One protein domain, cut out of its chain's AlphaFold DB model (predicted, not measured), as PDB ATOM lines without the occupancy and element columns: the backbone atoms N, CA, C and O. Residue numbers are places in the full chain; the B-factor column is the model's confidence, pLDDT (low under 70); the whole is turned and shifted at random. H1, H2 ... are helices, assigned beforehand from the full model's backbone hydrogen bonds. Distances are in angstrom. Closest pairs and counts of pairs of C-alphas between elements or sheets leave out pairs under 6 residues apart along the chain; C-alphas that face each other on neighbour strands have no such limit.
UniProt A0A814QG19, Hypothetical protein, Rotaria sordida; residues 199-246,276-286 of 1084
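Overview. This is residues 199 to 246 and 276 to 286 of the 1084 residues of the protein "Hypothetical protein" of Rotaria sordida (UniProt A0A814QG19). What shape does the printed part have? One long helix, H1, makes a rod, and the very short helix H2 packs end-on about halfway along it, like the stem of a T. What is it made of? The printed part has 59 residues with two named helices, H1 then H2, and no named strand; the class is all helix. How large is it? It is extended, with a radius of gyration of the C-alphas of 19.4 A and spans of 70 by 21 by 9 A.

Along the chain. Where is H1? It holds residues 206 to 246, 59.7 A long, from C-alpha 206 at (175.796, 102.523, 192.535) to C-alpha 246 at (161.775, 92.830, 249.749). Where is H2? It holds residues 278 to 283 and ends with C-alpha 283 at (173.620, 98.046, 223.827).

Arrangement. How do H1 and H2 meet? They touch, H1 with residues 221 to 229 alone; the closest C-alphas, of Gly 225 and Ala 283, are 4.3 A apart. Their lines are about perpendicular, at 84 degrees. What of their backbones? In H1 and H2 every O i to N i+4 pair is within hydrogen-bond range.

Size, cuts and confidence. Where is the cut? Residues 247 to 275 are not printed, and C-alphas 246 and 276 are 29.3 A apart. Where is confidence low? The pLDDT is under 70 in residues 199 to 201, 236 to 246 and 276 to 279.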
ATOM      1  N   ASN A 199     177.863 113.817 188.785       64.31
ATOM      2  CA  ASN A 199     178.858 112.859 188.267       64.31
ATOM      3  C   ASN A 199     178.661 112.409 186.798       64.31
ATOM      4  O   ASN A 199     179.137 111.336 186.418       64.31
ATOM      5  N   GLY A 200     177.935 113.163 185.968       67.00
ATOM      6  CA  GLY A 200     177.708 112.812 184.562       67.00
ATOM      7  C   GLY A 200     176.727 111.648 184.335       67.00
ATOM      8  O   GLY A 200     176.588 111.187 183.204       67.00
ATOM      9  N   GLN A 201     176.033 111.158 185.374       67.44
ATOM     10  CA  GLN A 201     175.059 110.056 185.285       67.44
ATOM     11  C   GLN A 201     173.688 110.440 185.855       67.44
ATOM     12  O   GLN A 201     173.588 110.983 186.954       67.44
ATOM     13  N   LYS A 202     172.603 110.143 185.127       71.12
ATOM     14  CA  LYS A 202     171.238 110.415 185.606       71.12
ATOM     15  C   LYS A 202     170.915 109.521 186.813       71.12
ATOM     16  O   LYS A 202     170.878 108.302 186.677       71.12
ATOM     17  N   GLY A 203     170.640 110.134 187.965       77.81
ATOM     18  CA  GLY A 203     170.248 109.444 189.201       77.81
ATOM     19  C   GLY A 203     171.393 109.216 190.196       77.81
ATOM     20  O   GLY A 203     172.469 109.810 190.101       77.81
ATOM     21  N   LEU A 204     171.145 108.375 191.205       81.69
ATOM     22  CA  LEU A 204     172.177 107.995 192.171       81.69
ATOM     23  C   LEU A 204     173.107 106.940 191.568       81.69
ATOM     24  O   LEU A 204     172.650 105.913 191.072       81.69
ATOM     25  N   THR A 205     174.418 107.162 191.665       84.44
ATOM     26  CA  THR A 205     175.396 106.136 191.284       84.44
ATOM     27  C   THR A 205     175.316 104.921 192.212       84.44
ATOM     28  O   THR A 205     174.993 105.046 193.396       84.44
ATOM     29  N   ASN A 206     175.714 103.745 191.719       86.94
ATOM     30  CA  ASN A 206     175.796 102.523 192.535       86.94
ATOM     31  C   ASN A 206     176.638 102.724 193.812       86.94
ATOM     32  O   ASN A 206     176.318 102.172 194.864       86.94
ATOM     33  N   GLY A 207     177.691 103.551 193.739       85.88
ATOM     34  CA  GLY A 207     178.511 103.925 194.895       85.88
ATOM     35  C   GLY A 207     177.736 104.744 195.929       85.88
ATOM     36  O   GLY A 207     177.809 104.440 197.115       85.88
ATOM     37  N   ALA A 208     176.942 105.725 195.488       87.12
ATOM     38  CA  ALA A 208     176.083 106.522 196.365       87.12
ATOM     39  C   ALA A 208     175.025 105.658 197.062       87.12
ATOM     40  O   ALA A 208     174.888 105.735 198.281       87.12
ATOM     41  N   ILE A 209     174.353 104.772 196.317       90.69
ATOM     42  CA  ILE A 209     173.380 103.822 196.879       90.69
ATOM     43  C   ILE A 209     174.060 102.934 197.929       90.69
ATOM     44  O   ILE A 209     173.556 102.797 199.040       90.69
ATOM     45  N   THR A 210     175.240 102.392 197.615       90.69
ATOM     46  CA  THR A 210     176.003 101.547 198.548       90.69
ATOM     47  C   THR A 210     176.379 102.305 199.822       90.69
ATOM     48  O   THR A 210     176.186 101.788 200.922       90.69
ATOM     49  N   THR A 211     176.867 103.546 199.707       91.38
ATOM     50  CA  THR A 211     177.205 104.376 200.871       91.38
ATOM     51  C   THR A 211     175.970 104.684 201.722       91.38
ATOM     52  O   THR A 211     176.051 104.587 202.946       91.38
ATOM     53  N   ILE A 212     174.825 105.006 201.107       92.75
ATOM     54  CA  ILE A 212     173.564 105.241 201.830       92.75
ATOM     55  C   ILE A 212     173.150 103.981 202.585       92.75
ATOM     56  O   ILE A 212     172.881 104.067 203.776       92.75
ATOM     57  N   VAL A 213     173.182 102.809 201.943       94.75
ATOM     58  CA  VAL A 213     172.866 101.530 202.597       94.75
ATOM     59  C   VAL A 213     173.780 101.287 203.802       94.75
ATOM     60  O   VAL A 213     173.288 100.944 204.874       94.75
ATOM     61  N   ILE A 214     175.092 101.520 203.676       93.75
ATOM     62  CA  ILE A 214     176.040 101.379 204.796       93.75
ATOM     63  C   ILE A 214     175.694 102.340 205.943       93.75
ATOM     64  O   ILE A 214     175.651 101.920 207.100       93.75
ATOM     65  N   LEU A 215     175.422 103.614 205.645       93.62
ATOM     66  CA  LEU A 215     175.040 104.609 206.652       93.62
ATOM     67  C   LEU A 215     173.709 104.258 207.325       93.62
ATOM     68  O   LEU A 215     173.598 104.368 208.544       93.62
ATOM     69  N   SER A 216     172.727 103.777 206.561       94.62
ATOM     70  CA  SER A 216     171.444 103.310 207.082       94.62
ATOM     71  C   SER A 216     171.605 102.082 207.978       94.62
ATOM     72  O   SER A 216     170.971 102.023 209.026       94.62
ATOM     73  N   LEU A 217     172.484 101.132 207.634       94.50
ATOM     74  CA  LEU A 217     172.792  99.977 208.488       94.50
ATOM     75  C   LEU A 217     173.474 100.398 209.797       94.50
ATOM     76  O   LEU A 217     173.117  99.893 210.860       94.50
ATOM     77  N   LEU A 218     174.419 101.343 209.748       91.88
ATOM     78  CA  LEU A 218     175.048 101.899 210.952       91.88
ATOM     79  C   LEU A 218     174.035 102.658 211.820       91.88
ATOM     80  O   LEU A 218     174.008 102.468 213.035       91.88
ATOM     81  N   GLY A 219     173.164 103.462 211.204       92.25
ATOM     82  CA  GLY A 219     172.069 104.146 211.893       92.25
ATOM     83  C   GLY A 219     171.091 103.166 212.545       92.25
ATOM     84  O   GLY A 219     170.712 103.351 213.699       92.25
ATOM     85  N   LEU A 220     170.758 102.071 211.857       94.25
ATOM     86  CA  LEU A 220     169.921 101.000 212.392       94.25
ATOM     87  C   LEU A 220     170.584 100.303 213.590       94.25
ATOM     88  O   LEU A 220     169.908 100.035 214.578       94.25
ATOM     89  N   LEU A 221     171.896 100.048 213.544       91.88
ATOM     90  CA  LEU A 221     172.637  99.483 214.680       91.88
ATOM     91  C   LEU A 221     172.595 100.401 215.907       91.88
ATOM     92  O   LEU A 221     172.381  99.917 217.018       91.88
ATOM     93  N   VAL A 222     172.752 101.715 215.715       92.12
ATOM     94  CA  VAL A 222     172.638 102.706 216.797       92.12
ATOM     95  C   VAL A 222     171.209 102.755 217.347       92.12
ATOM     96  O   VAL A 222     171.019 102.789 218.565       92.12
ATOM     97  N   LEU A 223     170.198 102.700 216.478       92.19
ATOM     98  CA  LEU A 223     168.789 102.689 216.873       92.19
ATOM     99  C   LEU A 223     168.436 101.426 217.675       92.19
ATOM    100  O   LEU A 223     167.904 101.537 218.778       92.19
ATOM    101  N   ILE A 224     168.812 100.240 217.186       92.06
ATOM    102  CA  ILE A 224     168.632  98.964 217.897       92.06
ATOM    103  C   ILE A 224     169.372  98.991 219.238       92.06
ATOM    104  O   ILE A 224     168.796  98.625 220.261       92.06
ATOM    105  N   GLY A 225     170.623  99.457 219.256       89.69
ATOM    106  CA  GLY A 225     171.412  99.577 220.480       89.69
ATOM    107  C   GLY A 225     170.753 100.491 221.512       89.69
ATOM    108  O   GLY A 225     170.705 100.146 222.690       89.69
ATOM    109  N   THR A 226     170.176 101.610 221.068       90.25
ATOM    110  CA  THR A 226     169.468 102.565 221.935       90.25
ATOM    111  C   THR A 226     168.161 101.977 222.480       90.25
ATOM    112  O   THR A 226     167.884 102.119 223.668       90.25
ATOM    113  N   ILE A 227     167.387 101.254 221.660       89.31
ATOM    114  CA  ILE A 227     166.153 100.575 222.100       89.31
ATOM    115  C   ILE A 227     166.459  99.487 223.137       89.31
ATOM    116  O   ILE A 227     165.784  99.406 224.163       89.31
ATOM    117  N   ILE A 228     167.487  98.663 222.901       86.62
ATOM    118  CA  ILE A 228     167.902  97.615 223.847       86.62
ATOM    119  C   ILE A 228     168.350  98.235 225.173       86.62
ATOM    120  O   ILE A 228     167.992  97.726 226.231       86.62
ATOM    121  N   ASP A 229     169.114  99.325 225.130       83.44
ATOM    122  CA  ASP A 229     169.599 100.023 226.321       83.44
ATOM    123  C   ASP A 229     168.445 100.624 227.143       83.44
ATOM    124  O   ASP A 229     168.396 100.438 228.357       83.44
ATOM    125  N   LEU A 230     167.449 101.232 226.487       84.00
ATOM    126  CA  LEU A 230     166.214 101.697 227.137       84.00
ATOM    127  C   LEU A 230     165.431 100.549 227.790       84.00
ATOM    128  O   LEU A 230     164.976 100.674 228.928       84.00
ATOM    129  N   PHE A 231     165.307  99.412 227.102       83.62
ATOM    130  CA  PHE A 231     164.612  98.240 227.636       83.62
ATOM    131  C   PHE A 231     165.355  97.615 228.825       83.62
ATOM    132  O   PHE A 231     164.737  97.220 229.815       83.62
ATOM    133  N   LEU A 232     166.689  97.545 228.758       76.81
ATOM    134  CA  LEU A 232     167.525  97.081 229.865       76.81
ATOM    135  C   LEU A 232     167.415  98.014 231.075       76.81
ATOM    136  O   LEU A 232     167.285  97.511 232.188       76.81
ATOM    137  N   MET A 233     167.409  99.337 230.870       73.00
ATOM    138  CA  MET A 233     167.205 100.310 231.950       73.00
ATOM    139  C   MET A 233     165.826 100.146 232.605       73.00
ATOM    140  O   MET A 233     165.756  99.974 233.818       73.00
ATOM    141  N   SER A 234     164.750 100.054 231.816       76.56
ATOM    142  CA  SER A 234     163.390  99.839 232.336       76.56
ATOM    143  C   SER A 234     163.254  98.541 233.148       76.56
ATOM    144  O   SER A 234     162.626  98.517 234.210       76.56
ATOM    145  N   LYS A 235     163.881  97.447 232.693       70.88
ATOM    146  CA  LYS A 235     163.843  96.163 233.403       70.88
ATOM    147  C   LYS A 235     164.667  96.191 234.694       70.88
ATOM    148  O   LYS A 235     164.257  95.578 235.678       70.88
ATOM    149  N   LEU A 236     165.796  96.897 234.714       62.91
ATOM    150  CA  LEU A 236     166.611  97.068 235.920       62.91
ATOM    151  C   LEU A 236     165.880  97.903 236.982       62.91
ATOM    152  O   LEU A 236     165.865  97.487 238.139       62.91
ATOM    153  N   ASP A 237     165.185  98.974 236.592       62.19
ATOM    154  CA  ASP A 237     164.365  99.777 237.514       62.19
ATOM    155  C   ASP A 237     163.234  98.945 238.152       62.19
ATOM    156  O   ASP A 237     162.956  99.060 239.347       62.19
ATOM    157  N   SER A 238     162.630  98.021 237.392       59.03
ATOM    158  CA  SER A 238     161.603  97.110 237.926       59.03
ATOM    159  C   SER A 238     162.138  96.123 238.980       59.03
ATOM    160  O   SER A 238     161.440  95.806 239.944       59.03
ATOM    161  N   ILE A 239     163.387  95.660 238.833       58.50
ATOM    162  CA  ILE A 239     164.044  94.732 239.770       58.50
ATOM    163  C   ILE A 239     164.542  95.482 241.014       58.50
ATOM    164  O   ILE A 239     164.462  94.959 242.129       58.50
ATOM    165  N   ASP A 240     165.024  96.714 240.848       58.03
ATOM    166  CA  ASP A 240     165.447  97.570 241.957       58.03
ATOM    167  C   ASP A 240     164.260  97.904 242.875       58.03
ATOM    168  O   ASP A 240     164.379  97.766 244.091       58.03
ATOM    169  N   ASN A 241     163.078  98.186 242.319       56.16
ATOM    170  CA  ASN A 241     161.860  98.394 243.110       56.16
ATOM    171  C   ASN A 241     161.431  97.139 243.890       56.16
ATOM    172  O   ASN A 241     161.056  97.232 245.059       56.16
ATOM    173  N   LEU A 242     161.545  95.950 243.289       52.72
ATOM    174  CA  LEU A 242     161.215  94.674 243.940       52.72
ATOM    175  C   LEU A 242     162.222  94.284 245.035       52.72
ATOM    176  O   LEU A 242     161.843  93.735 246.067       52.72
ATOM    177  N   THR A 243     163.509  94.581 244.841       54.47
ATOM    178  CA  THR A 243     164.545  94.327 245.857       54.47
ATOM    179  C   THR A 243     164.492  95.325 247.007       54.47
ATOM    180  O   THR A 243     164.720  94.919 248.143       54.47
ATOM    181  N   ILE A 244     164.144  96.590 246.752       56.09
ATOM    182  CA  ILE A 244     163.873  97.584 247.800       56.09
ATOM    183  C   ILE A 244     162.624  97.185 248.591       56.09
ATOM    184  O   ILE A 244     162.659  97.224 249.816       56.09
ATOM    185  N   TYR A 245     161.566  96.716 247.921       47.69
ATOM    186  CA  TYR A 245     160.358  96.219 248.582       47.69
ATOM    187  C   TYR A 245     160.643  94.997 249.468       47.69
ATOM    188  O   TYR A 245     160.262  94.978 250.634       47.69
ATOM    189  N   ASN A 246     161.396  94.013 248.966       44.44
ATOM    190  CA  ASN A 246     161.775  92.830 249.749       44.44
ATOM    191  C   ASN A 246     162.763  93.158 250.880       44.44
ATOM    192  O   ASN A 246     162.704  92.544 251.942       44.44
ATOM    193  N   THR A 276     179.094  88.199 228.024       47.62
ATOM    194  CA  THR A 276     179.080  87.410 226.790       47.62
ATOM    195  C   THR A 276     177.738  87.415 226.055       47.62
ATOM    196  O   THR A 276     177.662  86.859 224.958       47.62
ATOM    197  N   SER A 277     176.671  88.026 226.591       59.78
ATOM    198  CA  SER A 277     175.406  88.071 225.849       59.78
ATOM    199  C   SER A 277     175.515  89.031 224.657       59.78
ATOM    200  O   SER A 277     175.899  90.194 224.798       59.78
ATOM    201  N   ARG A 278     175.140  88.548 223.464       66.12
ATOM    202  CA  ARG A 278     175.081  89.348 222.224       66.12
ATOM    203  C   ARG A 278     174.256  90.635 222.397       66.12
ATOM    204  O   ARG A 278     174.513  91.627 221.725       66.12
ATOM    205  N   ILE A 279     173.312  90.623 223.337       69.19
ATOM    206  CA  ILE A 279     172.410  91.728 223.676       69.19
ATOM    207  C   ILE A 279     173.171  92.887 224.340       69.19
ATOM    208  O   ILE A 279     172.968  94.042 223.975       69.19
ATOM    209  N   VAL A 280     174.102  92.597 225.257       70.25
ATOM    210  CA  VAL A 280     174.901  93.629 225.951       70.25
ATOM    211  C   VAL A 280     175.894  94.303 224.999       70.25
ATOM    212  O   VAL A 280     176.134  95.501 225.114       70.25
ATOM    213  N   PHE A 281     176.430  93.564 224.023       76.00
ATOM    214  CA  PHE A 281     177.293  94.137 222.985       76.00
ATOM    215  C   PHE A 281     176.537  95.121 222.082       76.00
ATOM    216  O   PHE A 281     177.052  96.195 221.789       76.00
ATOM    217  N   LEU A 282     175.303  94.798 221.681       79.06
ATOM    218  CA  LEU A 282     174.475  95.710 220.882       79.06
ATOM    219  C   LEU A 282     174.101  96.984 221.657       79.06
ATOM    220  O   LEU A 282     174.108  98.067 221.079       79.06
ATOM    221  N   ALA A 283     173.872  96.886 222.969       78.69
ATOM    222  CA  ALA A 283     173.620  98.046 223.827       78.69
ATOM    223  C   ALA A 283     174.823  99.012 223.941       78.69
ATOM    224  O   ALA A 283     174.644 100.172 224.307       78.69
ATOM    225  N   GLU A 284     176.053  98.593 223.607       80.62
ATOM    226  CA  GLU A 284     177.208  99.511 223.560       80.62
ATOM    227  C   GLU A 284     177.123 100.518 222.401       80.62
ATOM    228  O   GLU A 284     177.743 101.576 222.485       80.62
ATOM    229  N   PHE A 285     176.326 100.239 221.362       83.69
ATOM    230  CA  PHE A 285     176.058 101.179 220.264       83.69
ATOM    231  C   PHE A 285     174.952 102.197 220.595       83.69
ATOM    232  O   PHE A 285     174.608 103.016 219.746       83.69
ATOM    233  N   SER A 286     174.396 102.165 221.814       87.25
ATOM    234  CA  SER A 286     173.381 103.117 222.279       87.25
ATOM    235  C   SER A 286     173.879 104.561 222.195       87.25
ATOM    236  O   SER A 286     174.940 104.915 222.733       87.25
TER     237      SER A 286